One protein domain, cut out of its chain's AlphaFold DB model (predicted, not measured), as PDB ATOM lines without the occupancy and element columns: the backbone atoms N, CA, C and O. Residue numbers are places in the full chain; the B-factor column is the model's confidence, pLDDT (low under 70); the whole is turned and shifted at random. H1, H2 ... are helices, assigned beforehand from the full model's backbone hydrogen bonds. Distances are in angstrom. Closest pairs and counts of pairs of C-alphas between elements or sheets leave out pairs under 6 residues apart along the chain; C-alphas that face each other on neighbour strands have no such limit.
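AT A GLANCE: This is residues 534 to 618 of the 1010 residues of the protein "Hypothetical protein" of Symbiodinium sp. CCMP2456 (UniProt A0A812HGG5). An elongated, loosely built group of three helices: H1 forms one end of the long axis, and at the other end H2 and H3 make a narrow V, meeting near the beginning of H3 and spreading toward its last residues, 613 to 618, which stick out. After H1 the unnamed residues 553 to 568 fold back beside it and then cross to H2; residues 587 to 603 return from the end of H2 to the start of H3. The printed part has 85 residues, with three named helices in the order H1, H2, H3 and no named strand; the class is all helix. It is loose, with a radius of gyration of the C-alphas of 14.8 A, and spans 40 by 23 by 20 A.

IN THESE COORDINATES: H1, residues 538 to 552, begins at C-alpha 538 (165.645, 102.651, 69.563) and is 20.7 A long from first to last C-alpha. H2, residues 569 to 586, is the longest helix at 25.6 A and begins at C-alpha 569 (177.892, 87.894, 53.248). H3, residues 604 to 618, is 21.3 A long and ends at C-alpha 618 (197.183, 111.751, 62.294).

HOW THE PARTS SIT: H1 is apart from H2 and from H3. H2 and H3 touch, with residues 574 to 578 of H2 and 604 to 608 of H3 alone. Their closest C-alphas, those of Leu 574 and Tyr 604, are 6.3 A apart. They run the same way at a shallow tilt of 33 degrees, only just short of steep. In H1, H2 and H3 every O i to N i+4 pair is within hydrogen-bond range.

THE WHOLE: The two C-alphas farthest apart, those of Asp 555 and Thr 617, are 42.4 A from each other. The printed part has no cut. The links H1 to H2 and H2 to H3 are long, with 16 and 17 residues. Residues 613 to 618 of H3 stand free, and their pLDDT is under 70; the mean of the printed part is 89.1.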
ATOM      1  N   MET A 534     176.805 108.681  66.084       84.88
ATOM      2  CA  MET A 534     176.099 107.433  65.781       84.88
ATOM      3  C   MET A 534     174.998 107.171  66.811       84.88
ATOM      4  O   MET A 534     174.870 106.073  67.349       84.88
ATOM      5  N   VAL A 535     174.211 108.207  67.101       84.81
ATOM      6  CA  VAL A 535     173.090 108.148  68.040       84.81
ATOM      7  C   VAL A 535     171.772 108.062  67.275       84.81
ATOM      8  O   VAL A 535     171.446 108.918  66.457       84.81
ATOM      9  N   ALA A 536     171.000 107.014  67.544       86.75
ATOM     10  CA  ALA A 536     169.643 106.859  67.037       86.75
ATOM     11  C   ALA A 536     168.743 106.349  68.174       86.75
ATOM     12  O   ALA A 536     169.114 105.386  68.847       86.75
ATOM     13  N   PRO A 537     167.565 106.957  68.402       89.44
ATOM     14  CA  PRO A 537     166.546 106.380  69.268       89.44
ATOM     15  C   PRO A 537     166.194 104.951  68.843       89.44
ATOM     16  O   PRO A 537     166.113 104.663  67.647       89.44
ATOM     17  N   GLU A 538     165.899 104.080  69.810       89.75
ATOM     18  CA  GLU A 538     165.645 102.651  69.563       89.75
ATOM     19  C   GLU A 538     164.529 102.404  68.530       89.75
ATOM     20  O   GLU A 538     164.626 101.507  67.694       89.75
ATOM     21  N   HIS A 539     163.488 103.243  68.515       90.81
ATOM     22  CA  HIS A 539     162.408 103.135  67.532       90.81
ATOM     23  C   HIS A 539     162.861 103.497  66.107       90.81
ATOM     24  O   HIS A 539     162.441 102.843  65.156       90.81
ATOM     25  N   LEU A 540     163.738 104.499  65.933       91.25
ATOM     26  CA  LEU A 540     164.305 104.819  64.619       91.25
ATOM     27  C   LEU A 540     165.251 103.715  64.166       91.25
ATOM     28  O   LEU A 540     165.195 103.311  63.008       91.25
ATOM     29  N   ARG A 541     166.066 103.184  65.084       91.19
ATOM     30  CA  ARG A 541     166.907 102.016  64.815       91.19
ATOM     31  C   ARG A 541     166.057 100.842  64.326       91.19
ATOM     32  O   ARG A 541     166.333 100.322  63.254       91.19
ATOM     33  N   THR A 542     164.969 100.516  65.024       92.56
ATOM     34  CA  THR A 542     164.007  99.468  64.636       92.56
ATOM     35  C   THR A 542     163.445  99.689  63.225       92.56
ATOM     36  O   THR A 542     163.433  98.766  62.412       92.56
ATOM     37  N   LEU A 543     163.018 100.914  62.894       93.56
ATOM     38  CA  LEU A 543     162.509 101.247  61.556       93.56
ATOM     39  C   LEU A 543     163.583 101.090  60.470       93.56
ATOM     40  O   LEU A 543     163.302 100.551  59.401       93.56
ATOM     41  N   PHE A 544     164.823 101.501  60.746       92.44
ATOM     42  CA  PHE A 544     165.945 101.293  59.828       92.44
ATOM     43  C   PHE A 544     166.274  99.808  59.646       92.44
ATOM     44  O   PHE A 544     166.492  99.372  58.516       92.44
ATOM     45  N   GLN A 545     166.266  99.014  60.721       94.75
ATOM     46  CA  GLN A 545     166.454  97.564  60.641       94.75
ATOM     47  C   GLN A 545     165.368  96.928  59.755       94.75
ATOM     48  O   GLN A 545     165.694  96.140  58.866       94.75
ATOM     49  N   GLN A 546     164.097  97.315  59.929       95.88
ATOM     50  CA  GLN A 546     162.982  96.863  59.086       95.88
ATOM     51  C   GLN A 546     163.168  97.255  57.618       95.88
ATOM     52  O   GLN A 546     162.977  96.422  56.733       95.88
ATOM     53  N   GLN A 547     163.575  98.498  57.346       96.19
ATOM     54  CA  GLN A 547     163.837  98.963  55.985       96.19
ATOM     55  C   GLN A 547     164.950  98.142  55.321       96.19
ATOM     56  O   GLN A 547     164.775  97.671  54.199       96.19
ATOM     57  N   ILE A 548     166.065  97.910  56.022       95.12
ATOM     58  CA  ILE A 548     167.172  97.086  55.520       95.12
ATOM     59  C   ILE A 548     166.702  95.651  55.261       95.12
ATOM     60  O   ILE A 548     167.036  95.091  54.217       95.12
ATOM     61  N   CYS A 549     165.904  95.073  56.164       96.38
ATOM     62  CA  CYS A 549     165.327  93.739  55.992       96.38
ATOM     63  C   CYS A 549     164.473  93.643  54.728       96.38
ATOM     64  O   CYS A 549     164.685  92.730  53.933       96.38
ATOM     65  N   ARG A 550     163.591  94.621  54.480       95.94
ATOM     66  CA  ARG A 550     162.779  94.688  53.251       95.94
ATOM     67  C   ARG A 550     163.660  94.769  52.007       95.94
ATOM     68  O   ARG A 550     163.542  93.931  51.119       95.94
ATOM     69  N   THR A 551     164.609  95.709  51.976       95.62
ATOM     70  CA  THR A 551     165.530  95.876  50.839       95.62
ATOM     71  C   THR A 551     166.358  94.615  50.569       95.62
ATOM     72  O   THR A 551     166.675  94.314  49.421       95.62
ATOM     73  N   ARG A 552     166.717  93.863  51.615       94.81
ATOM     74  CA  ARG A 552     167.549  92.654  51.515       94.81
ATOM     75  C   ARG A 552     166.755  91.350  51.469       94.81
ATOM     76  O   ARG A 552     167.382  90.300  51.361       94.81
ATOM     77  N   LYS A 553     165.420  91.405  51.525       95.81
ATOM     78  CA  LYS A 553     164.529  90.235  51.612       95.81
ATOM     79  C   LYS A 553     164.900  89.302  52.776       95.81
ATOM     80  O   LYS A 553     165.046  88.097  52.600       95.81
ATOM     81  N   MET A 554     165.112  89.885  53.953       95.75
ATOM     82  CA  MET A 554     165.394  89.178  55.203       95.75
ATOM     83  C   MET A 554     164.198  89.286  56.149       95.75
ATOM     84  O   MET A 554     163.528  90.317  56.173       95.75
ATOM     85  N   ASP A 555     163.974  88.264  56.974       96.31
ATOM     86  CA  ASP A 555     162.953  88.321  58.020       96.31
ATOM     87  C   ASP A 555     163.395  89.265  59.142       96.31
ATOM     88  O   ASP A 555     164.491  89.141  59.697       96.31
ATOM     89  N   PHE A 556     162.536  90.222  59.488       96.75
ATOM     90  CA  PHE A 556     162.798  91.130  60.597       96.75
ATOM     91  C   PHE A 556     162.589  90.416  61.939       96.75
ATOM     92  O   PHE A 556     161.500  89.914  62.212       96.75
ATOM     93  N   VAL A 557     163.612  90.415  62.802       94.31
ATOM     94  CA  VAL A 557     163.557  89.828  64.152       94.31
ATOM     95  C   VAL A 557     163.557  90.951  65.201       94.31
ATOM     96  O   VAL A 557     164.609  91.544  65.457       94.31
ATOM     97  N   PRO A 558     162.407  91.267  65.830       92.06
ATOM     98  CA  PRO A 558     162.330  92.309  66.852       92.06
ATOM     99  C   PRO A 558     163.218  92.001  68.066       92.06
ATOM    100  O   PRO A 558     163.294  90.860  68.516       92.06
ATOM    101  N   GLY A 559     163.842  93.031  68.642       88.00
ATOM    102  CA  GLY A 559     164.599  92.919  69.896       88.00
ATOM    103  C   GLY A 559     166.019  92.356  69.764       88.00
ATOM    104  O   GLY A 559     166.667  92.111  70.782       88.00
ATOM    105  N   HIS A 560     166.531  92.163  68.544       90.25
ATOM    106  CA  HIS A 560     167.930  91.792  68.345       90.25
ATOM    107  C   HIS A 560     168.848  92.985  68.673       90.25
ATOM    108  O   HIS A 560     168.785  94.026  68.022       90.25
ATOM    109  N   SER A 561     169.701  92.847  69.694       83.25
ATOM    110  CA  SER A 561     170.518  93.960  70.209       83.25
ATOM    111  C   SER A 561     171.730  94.303  69.341       83.25
ATOM    112  O   SER A 561     172.248  95.414  69.429       83.25
ATOM    113  N   ASP A 562     172.201  93.353  68.537       88.31
ATOM    114  CA  ASP A 562     173.326  93.512  67.611       88.31
ATOM    115  C   ASP A 562     172.797  93.702  66.183       88.31
ATOM    116  O   ASP A 562     171.921  92.949  65.776       88.31
ATOM    117  N   ASP A 563     173.314  94.670  65.425       92.31
ATOM    118  CA  ASP A 563     172.924  94.909  64.025       92.31
ATOM    119  C   ASP A 563     173.755  94.075  63.032       92.31
ATOM    120  O   ASP A 563     173.482  94.086  61.834       92.31
ATOM    121  N   TYR A 564     174.748  93.308  63.501       93.81
ATOM    122  CA  TYR A 564     175.630  92.500  62.650       93.81
ATOM    123  C   TYR A 564     174.881  91.491  61.766       93.81
ATOM    124  O   TYR A 564     175.304  91.204  60.642       93.81
ATOM    125  N   TRP A 565     173.739  90.967  62.227       94.88
ATOM    126  CA  TRP A 565     172.929  90.040  61.432       94.88
ATOM    127  C   TRP A 565     172.370  90.692  60.164       94.88
ATOM    128  O   TRP A 565     172.222  89.984  59.172       94.88
ATOM    129  N   LEU A 566     172.150  92.014  60.152       95.88
ATOM    130  CA  LEU A 566     171.671  92.744  58.976       95.88
ATOM    131  C   LEU A 566     172.698  92.798  57.849       95.88
ATOM    132  O   LEU A 566     172.322  93.056  56.705       95.88
ATOM    133  N   LEU A 567     173.982  92.574  58.144       95.50
ATOM    134  CA  LEU A 567     175.047  92.587  57.147       95.50
ATOM    135  C   LEU A 567     174.913  91.400  56.188       95.50
ATOM    136  O   LEU A 567     174.647  90.274  56.613       95.50
ATOM    137  N   ASN A 568     175.153  91.638  54.898       94.50
ATOM    138  CA  ASN A 568     175.202  90.575  53.895       94.50
ATOM    139  C   ASN A 568     176.550  89.832  53.953       94.50
ATOM    140  O   ASN A 568     177.478  90.248  54.647       94.50
ATOM    141  N   GLU A 569     176.684  88.729  53.215       94.94
ATOM    142  CA  GLU A 569     177.892  87.894  53.248       94.94
ATOM    143  C   GLU A 569     179.173  88.672  52.889       94.94
ATOM    144  O   GLU A 569     180.183  88.554  53.586       94.94
ATOM    145  N   ARG A 570     179.116  89.538  51.867       94.38
ATOM    146  CA  ARG A 570     180.244  90.400  51.469       94.38
ATOM    147  C   ARG A 570     180.654  91.340  52.602       94.38
ATOM    148  O   ARG A 570     181.843  91.500  52.859       94.38
ATOM    149  N   GLU A 571     179.694  91.996  53.243       95.31
ATOM    150  CA  GLU A 571     179.943  92.950  54.328       95.31
ATOM    151  C   GLU A 571     180.502  92.254  55.570       95.31
ATOM    152  O   GLU A 571     181.456  92.755  56.157       95.31
ATOM    153  N   ARG A 572     179.984  91.074  55.932       95.75
ATOM    154  CA  ARG A 572     180.528  90.257  57.032       95.75
ATOM    155  C   ARG A 572     181.967  89.827  56.753       95.75
ATOM    156  O   ARG A 572     182.828  89.951  57.620       95.75
ATOM    157  N   PHE A 573     182.249  89.375  55.530       95.12
ATOM    158  CA  PHE A 573     183.611  89.056  55.100       95.12
ATOM    159  C   PHE A 573     184.532  90.281  55.174       95.12
ATOM    160  O   PHE A 573     185.666  90.181  55.641       95.12
ATOM    161  N   LEU A 574     184.032  91.448  54.757       95.06
ATOM    162  CA  LEU A 574     184.769  92.704  54.820       95.06
ATOM    163  C   LEU A 574     185.075  93.117  56.267       95.06
ATOM    164  O   LEU A 574     186.216  93.472  56.548       95.06
ATOM    165  N   VAL A 575     184.104  93.028  57.184       95.56
ATOM    166  CA  VAL A 575     184.323  93.272  58.621       95.56
ATOM    167  C   VAL A 575     185.397  92.331  59.160       95.56
ATOM    168  O   VAL A 575     186.351  92.795  59.774       95.56
ATOM    169  N   HIS A 576     185.314  91.033  58.851       95.88
ATOM    170  CA  HIS A 576     186.309  90.057  59.292       95.88
ATOM    171  C   HIS A 576     187.727  90.386  58.793       95.88
ATOM    172  O   HIS A 576     188.683  90.333  59.566       95.88
ATOM    173  N   GLN A 577     187.882  90.764  57.519       96.12
ATOM    174  CA  GLN A 577     189.190  91.167  56.995       96.12
ATOM    175  C   GLN A 577     189.716  92.451  57.640       96.12
ATOM    176  O   GLN A 577     190.901  92.526  57.966       96.12
ATOM    177  N   LEU A 578     188.855  93.454  57.830       94.88
ATOM    178  CA  LEU A 578     189.232  94.706  58.489       94.88
ATOM    179  C   LEU A 578     189.624  94.469  59.951       94.88
ATOM    180  O   LEU A 578     190.586  95.073  60.419       94.88
ATOM    181  N   ASP A 579     188.959  93.541  60.637       95.75
ATOM    182  CA  ASP A 579     189.315  93.130  61.992       95.75
ATOM    183  C   ASP A 579     190.699  92.479  62.053       95.75
ATOM    184  O   ASP A 579     191.520  92.857  62.891       95.75
ATOM    185  N   LEU A 580     190.997  91.539  61.146       95.81
ATOM    186  CA  LEU A 580     192.319  90.906  61.056       95.81
ATOM    187  C   LEU A 580     193.423  91.933  60.777       95.81
ATOM    188  O   LEU A 580     194.469  91.920  61.430       95.81
ATOM    189  N   ASP A 581     193.175  92.848  59.842       93.69
ATOM    190  CA  ASP A 581     194.088  93.944  59.527       93.69
ATOM    191  C   ASP A 581     194.315  94.860  60.730       93.69
ATOM    192  O   ASP A 581     195.453  95.241  61.015       93.69
ATOM    193  N   TYR A 582     193.248  95.214  61.447       93.00
ATOM    194  CA  TYR A 582     193.322  96.073  62.619       93.00
ATOM    195  C   TYR A 582     194.135  95.413  63.740       93.00
ATOM    196  O   TYR A 582     195.028  96.050  64.306       93.00
ATOM    197  N   VAL A 583     193.904  94.123  64.018       96.38
ATOM    198  CA  VAL A 583     194.706  93.348  64.982       96.38
ATOM    199  C   VAL A 583     196.172  93.318  64.559       96.38
ATOM    200  O   VAL A 583     197.049  93.582  65.380       96.38
ATOM    201  N   HIS A 584     196.454  93.048  63.283       95.06
ATOM    202  CA  HIS A 584     197.820  93.005  62.769       95.06
ATOM    203  C   HIS A 584     198.529  94.368  62.891       95.06
ATOM    204  O   HIS A 584     199.691  94.424  63.299       95.06
ATOM    205  N   MET A 585     197.839  95.469  62.568       92.56
ATOM    206  CA  MET A 585     198.402  96.825  62.601       92.56
ATOM    207  C   MET A 585     198.578  97.376  64.020       92.56
ATOM    208  O   MET A 585     199.605  97.988  64.304       92.56
ATOM    209  N   TYR A 586     197.604  97.166  64.910       92.06
ATOM    210  CA  TYR A 586     197.555  97.838  66.216       92.06
ATOM    211  C   TYR A 586     197.769  96.921  67.413       92.06
ATOM    212  O   TYR A 586     197.847  97.419  68.537       92.06
ATOM    213  N   GLN A 587     197.850  95.603  67.205       96.06
ATOM    214  CA  GLN A 587     197.976  94.605  68.274       96.06
ATOM    215  C   GLN A 587     196.865  94.743  69.337       96.06
ATOM    216  O   GLN A 587     197.065  94.487  70.524       96.06
ATOM    217  N   LYS A 588     195.674  95.185  68.910       95.56
ATOM    218  CA  LYS A 588     194.478  95.380  69.738       95.56
ATOM    219  C   LYS A 588     193.281  94.730  69.062       95.56
ATOM    220  O   LYS A 588     193.138  94.805  67.849       95.56
ATOM    221  N   HIS A 589     192.412  94.121  69.863       96.50
ATOM    222  CA  HIS A 589     191.175  93.539  69.356       96.50
ATOM    223  C   HIS A 589     190.163  94.655  69.007       96.50
ATOM    224  O   HIS A 589     189.878  95.461  69.895       96.50
ATOM    225  N   PRO A 590     189.587  94.685  67.788       95.19
ATOM    226  CA  PRO A 590     188.626  95.693  67.317       95.19
ATOM    227  C   PRO A 590     187.469  95.946  68.283       95.19
ATOM    228  O   PRO A 590     187.217  97.081  68.666       95.19
ATOM    229  N   ALA A 591     186.854  94.875  68.796       92.62
ATOM    230  CA  ALA A 591     185.753  94.955  69.765       92.62
ATOM    231  C   ALA A 591     186.089  95.666  71.097       92.62
ATOM    232  O   ALA A 591     185.190  95.947  71.880       92.62
ATOM    233  N   LYS A 592     187.370  95.934  71.394       94.75
ATOM    234  CA  LYS A 592     187.794  96.696  72.584       94.75
ATOM    235  C   LYS A 592     187.968  98.194  72.304       94.75
ATOM    236  O   LYS A 592     188.418  98.922  73.185       94.75
ATOM    237  N   VAL A 593     187.685  98.647  71.084       93.69
ATOM    238  CA  VAL A 593     187.884 100.028  70.639       93.69
ATOM    239  C   VAL A 593     186.517 100.652  70.375       93.69
ATOM    240  O   VAL A 593     185.938 100.456  69.316       93.69
ATOM    241  N   GLU A 594     186.007 101.401  71.357       88.94
ATOM    242  CA  GLU A 594     184.631 101.938  71.365       88.94
ATOM    243  C   GLU A 594     184.286 102.806  70.143       88.94
ATOM    244  O   GLU A 594     183.143 102.813  69.704       88.94
ATOM    245  N   ASP A 595     185.266 103.521  69.585       88.56
ATOM    246  CA  ASP A 595     185.082 104.479  68.487       88.56
ATOM    247  C   ASP A 595     185.569 103.949  67.124       88.56
ATOM    248  O   ASP A 595     185.822 104.720  66.193       88.56
ATOM    249  N   LEU A 596     185.759 102.632  66.993       91.12
ATOM    250  CA  LEU A 596     186.172 102.024  65.733       91.12
ATOM    251  C   LEU A 596     184.989 101.924  64.767       91.12
ATOM    252  O   LEU A 596     184.008 101.237  65.037       91.12
ATOM    253  N   ILE A 597     185.108 102.576  63.609       89.31
ATOM    254  CA  ILE A 597     184.079 102.576  62.565       89.31
ATOM    255  C   ILE A 597     184.663 102.046  61.257       89.31
ATOM    256  O   ILE A 597     185.726 102.479  60.803       89.31
ATOM    257  N   TYR A 598     183.929 101.140  60.612       91.19
ATOM    258  CA  TYR A 598     184.241 100.642  59.277       91.19
ATOM    259  C   TYR A 598     183.264 101.186  58.236       91.19
ATOM    260  O   TYR A 598     182.055 101.215  58.445       91.19
ATOM    261  N   PHE A 599     183.790 101.576  57.074       88.75
ATOM    262  CA  PHE A 599     182.973 101.893  55.907       88.75
ATOM    263  C   PHE A 599     182.835 100.651  55.023       88.75
ATOM    264  O   PHE A 599     183.801 100.234  54.378       88.75
ATOM    265  N   LEU A 600     181.634 100.072  54.991       91.94
ATOM    266  CA  LEU A 600     181.369  98.804  54.301       91.94
ATOM    267  C   LEU A 600     180.855  98.968  52.859       91.94
ATOM    268  O   LEU A 600     180.686  97.984  52.145       91.94
ATOM    269  N   GLY A 601     180.627 100.207  52.411       87.75
ATOM    270  CA  GLY A 601     180.083 100.491  51.078       87.75
ATOM    271  C   GLY A 601     181.058 100.249  49.919       87.75
ATOM    272  O   GLY A 601     180.622 100.124  48.775       87.75
ATOM    273  N   ASP A 602     182.362 100.153  50.187       86.06
ATOM    274  CA  ASP A 602     183.407 100.065  49.157       86.06
ATOM    275  C   ASP A 602     184.061  98.675  49.068       86.06
ATOM    276  O   ASP A 602     183.739  97.745  49.814       86.06
ATOM    277  N   ARG A 603     184.980  98.505  48.116       84.50
ATOM    278  CA  ARG A 603     185.880  97.348  48.075       84.50
ATOM    279  C   ARG A 603     186.880  97.423  49.227       84.50
ATOM    280  O   ARG A 603     187.302  98.509  49.631       84.50
ATOM    281  N   TYR A 604     187.293  96.259  49.714       84.31
ATOM    282  CA  TYR A 604     188.232  96.131  50.825       84.31
ATOM    283  C   TYR A 604     189.509  96.955  50.618       84.31
ATOM    284  O   TYR A 604     189.932  97.668  51.525       84.31
ATOM    285  N   GLU A 605     190.082  96.944  49.411       82.69
ATOM    286  CA  GLU A 605     191.310  97.673  49.094       82.69
ATOM    287  C   GLU A 605     191.137  99.188  49.260       82.69
ATOM    288  O   GLU A 605     192.045  99.870  49.739       82.69
ATOM    289  N   HIS A 606     189.964  99.721  48.904       80.69
ATOM    290  CA  HIS A 606     189.650 101.139  49.061       80.69
ATOM    291  C   HIS A 606     189.464 101.506  50.533       80.69
ATOM    292  O   HIS A 606     190.086 102.466  50.996       80.69
ATOM    293  N   THR A 607     188.701 100.713  51.292       81.00
ATOM    294  CA  THR A 607     188.510 100.936  52.734       81.00
ATOM    295  C   THR A 607     189.834 100.844  53.495       81.00
ATOM    296  O   THR A 607     190.157 101.734  54.285       81.00
ATOM    297  N   ARG A 608     190.662  99.838  53.195       80.88
ATOM    298  CA  ARG A 608     191.995  99.655  53.784       80.88
ATOM    299  C   ARG A 608     192.941 100.810  53.461       80.88
ATOM    300  O   ARG A 608     193.630 101.312  54.351       80.88
ATOM    301  N   ASN A 609     192.993 101.257  52.205       76.62
ATOM    302  CA  ASN A 609     193.827 102.399  51.821       76.62
ATOM    303  C   ASN A 609     193.376 103.683  52.524       76.62
ATOM    304  O   ASN A 609     194.224 104.435  53.004       76.62
ATOM    305  N   ARG A 610     192.059 103.889  52.661       73.06
ATOM    306  CA  ARG A 610     191.478 105.025  53.387       73.06
ATOM    307  C   ARG A 610     191.903 105.037  54.857       73.06
ATOM    308  O   ARG A 610     192.374 106.069  55.338       73.06
ATOM    309  N   GLN A 611     191.820 103.893  55.540       71.00
ATOM    310  CA  GLN A 611     192.284 103.750  56.926       71.00
ATOM    311  C   GLN A 611     193.773 104.084  57.055       71.00
ATOM    312  O   GLN A 611     194.152 104.910  57.885       71.00
ATOM    313  N   ARG A 612     194.622 103.524  56.184       75.38
ATOM    314  CA  ARG A 612     196.068 103.805  56.195       75.38
ATOM    315  C   ARG A 612     196.381 105.283  55.998       75.38
ATOM    316  O   ARG A 612     197.242 105.807  56.701       75.38
ATOM    317  N   SER A 613     195.687 105.956  55.078       67.25
ATOM    318  CA  SER A 613     195.886 107.388  54.854       67.25
ATOM    319  C   SER A 613     195.522 108.225  56.076       67.25
ATOM    320  O   SER A 613     196.340 109.049  56.457       67.25
ATOM    321  N   HIS A 614     194.379 107.980  56.734       66.75
ATOM    322  CA  HIS A 614     193.972 108.752  57.918       66.75
ATOM    323  C   HIS A 614     194.952 108.609  59.087       66.75
ATOM    324  O   HIS A 614     195.274 109.593  59.752       66.75
ATOM    325  N   HIS A 615     195.463 107.398  59.322       64.19
ATOM    326  CA  HIS A 615     196.440 107.183  60.386       64.19
ATOM    327  C   HIS A 615     197.792 107.819  60.067       64.19
ATOM    328  O   HIS A 615     198.389 108.441  60.942       64.19
ATOM    329  N   ALA A 616     198.238 107.751  58.809       57.84
ATOM    330  CA  ALA A 616     199.464 108.420  58.391       57.84
ATOM    331  C   ALA A 616     199.387 109.945  58.590       57.84
ATOM    332  O   ALA A 616     200.361 110.533  59.058       57.84
ATOM    333  N   THR A 617     198.246 110.588  58.297       54.56
ATOM    334  CA  THR A 617     198.059 112.027  58.554       54.56
ATOM    335  C   THR A 617     197.977 112.353  60.038       54.56
ATOM    336  O   THR A 617     198.607 113.317  60.462       54.56
ATOM    337  N   SER A 618     197.265 111.553  60.839       54.09
ATOM    338  CA  SER A 618     197.183 111.751  62.294       54.09
ATOM    339  C   SER A 618     198.561 111.644  62.959       54.09
ATOM    340  O   SER A 618     198.939 112.501  63.756       54.09
TER     341      SER A 618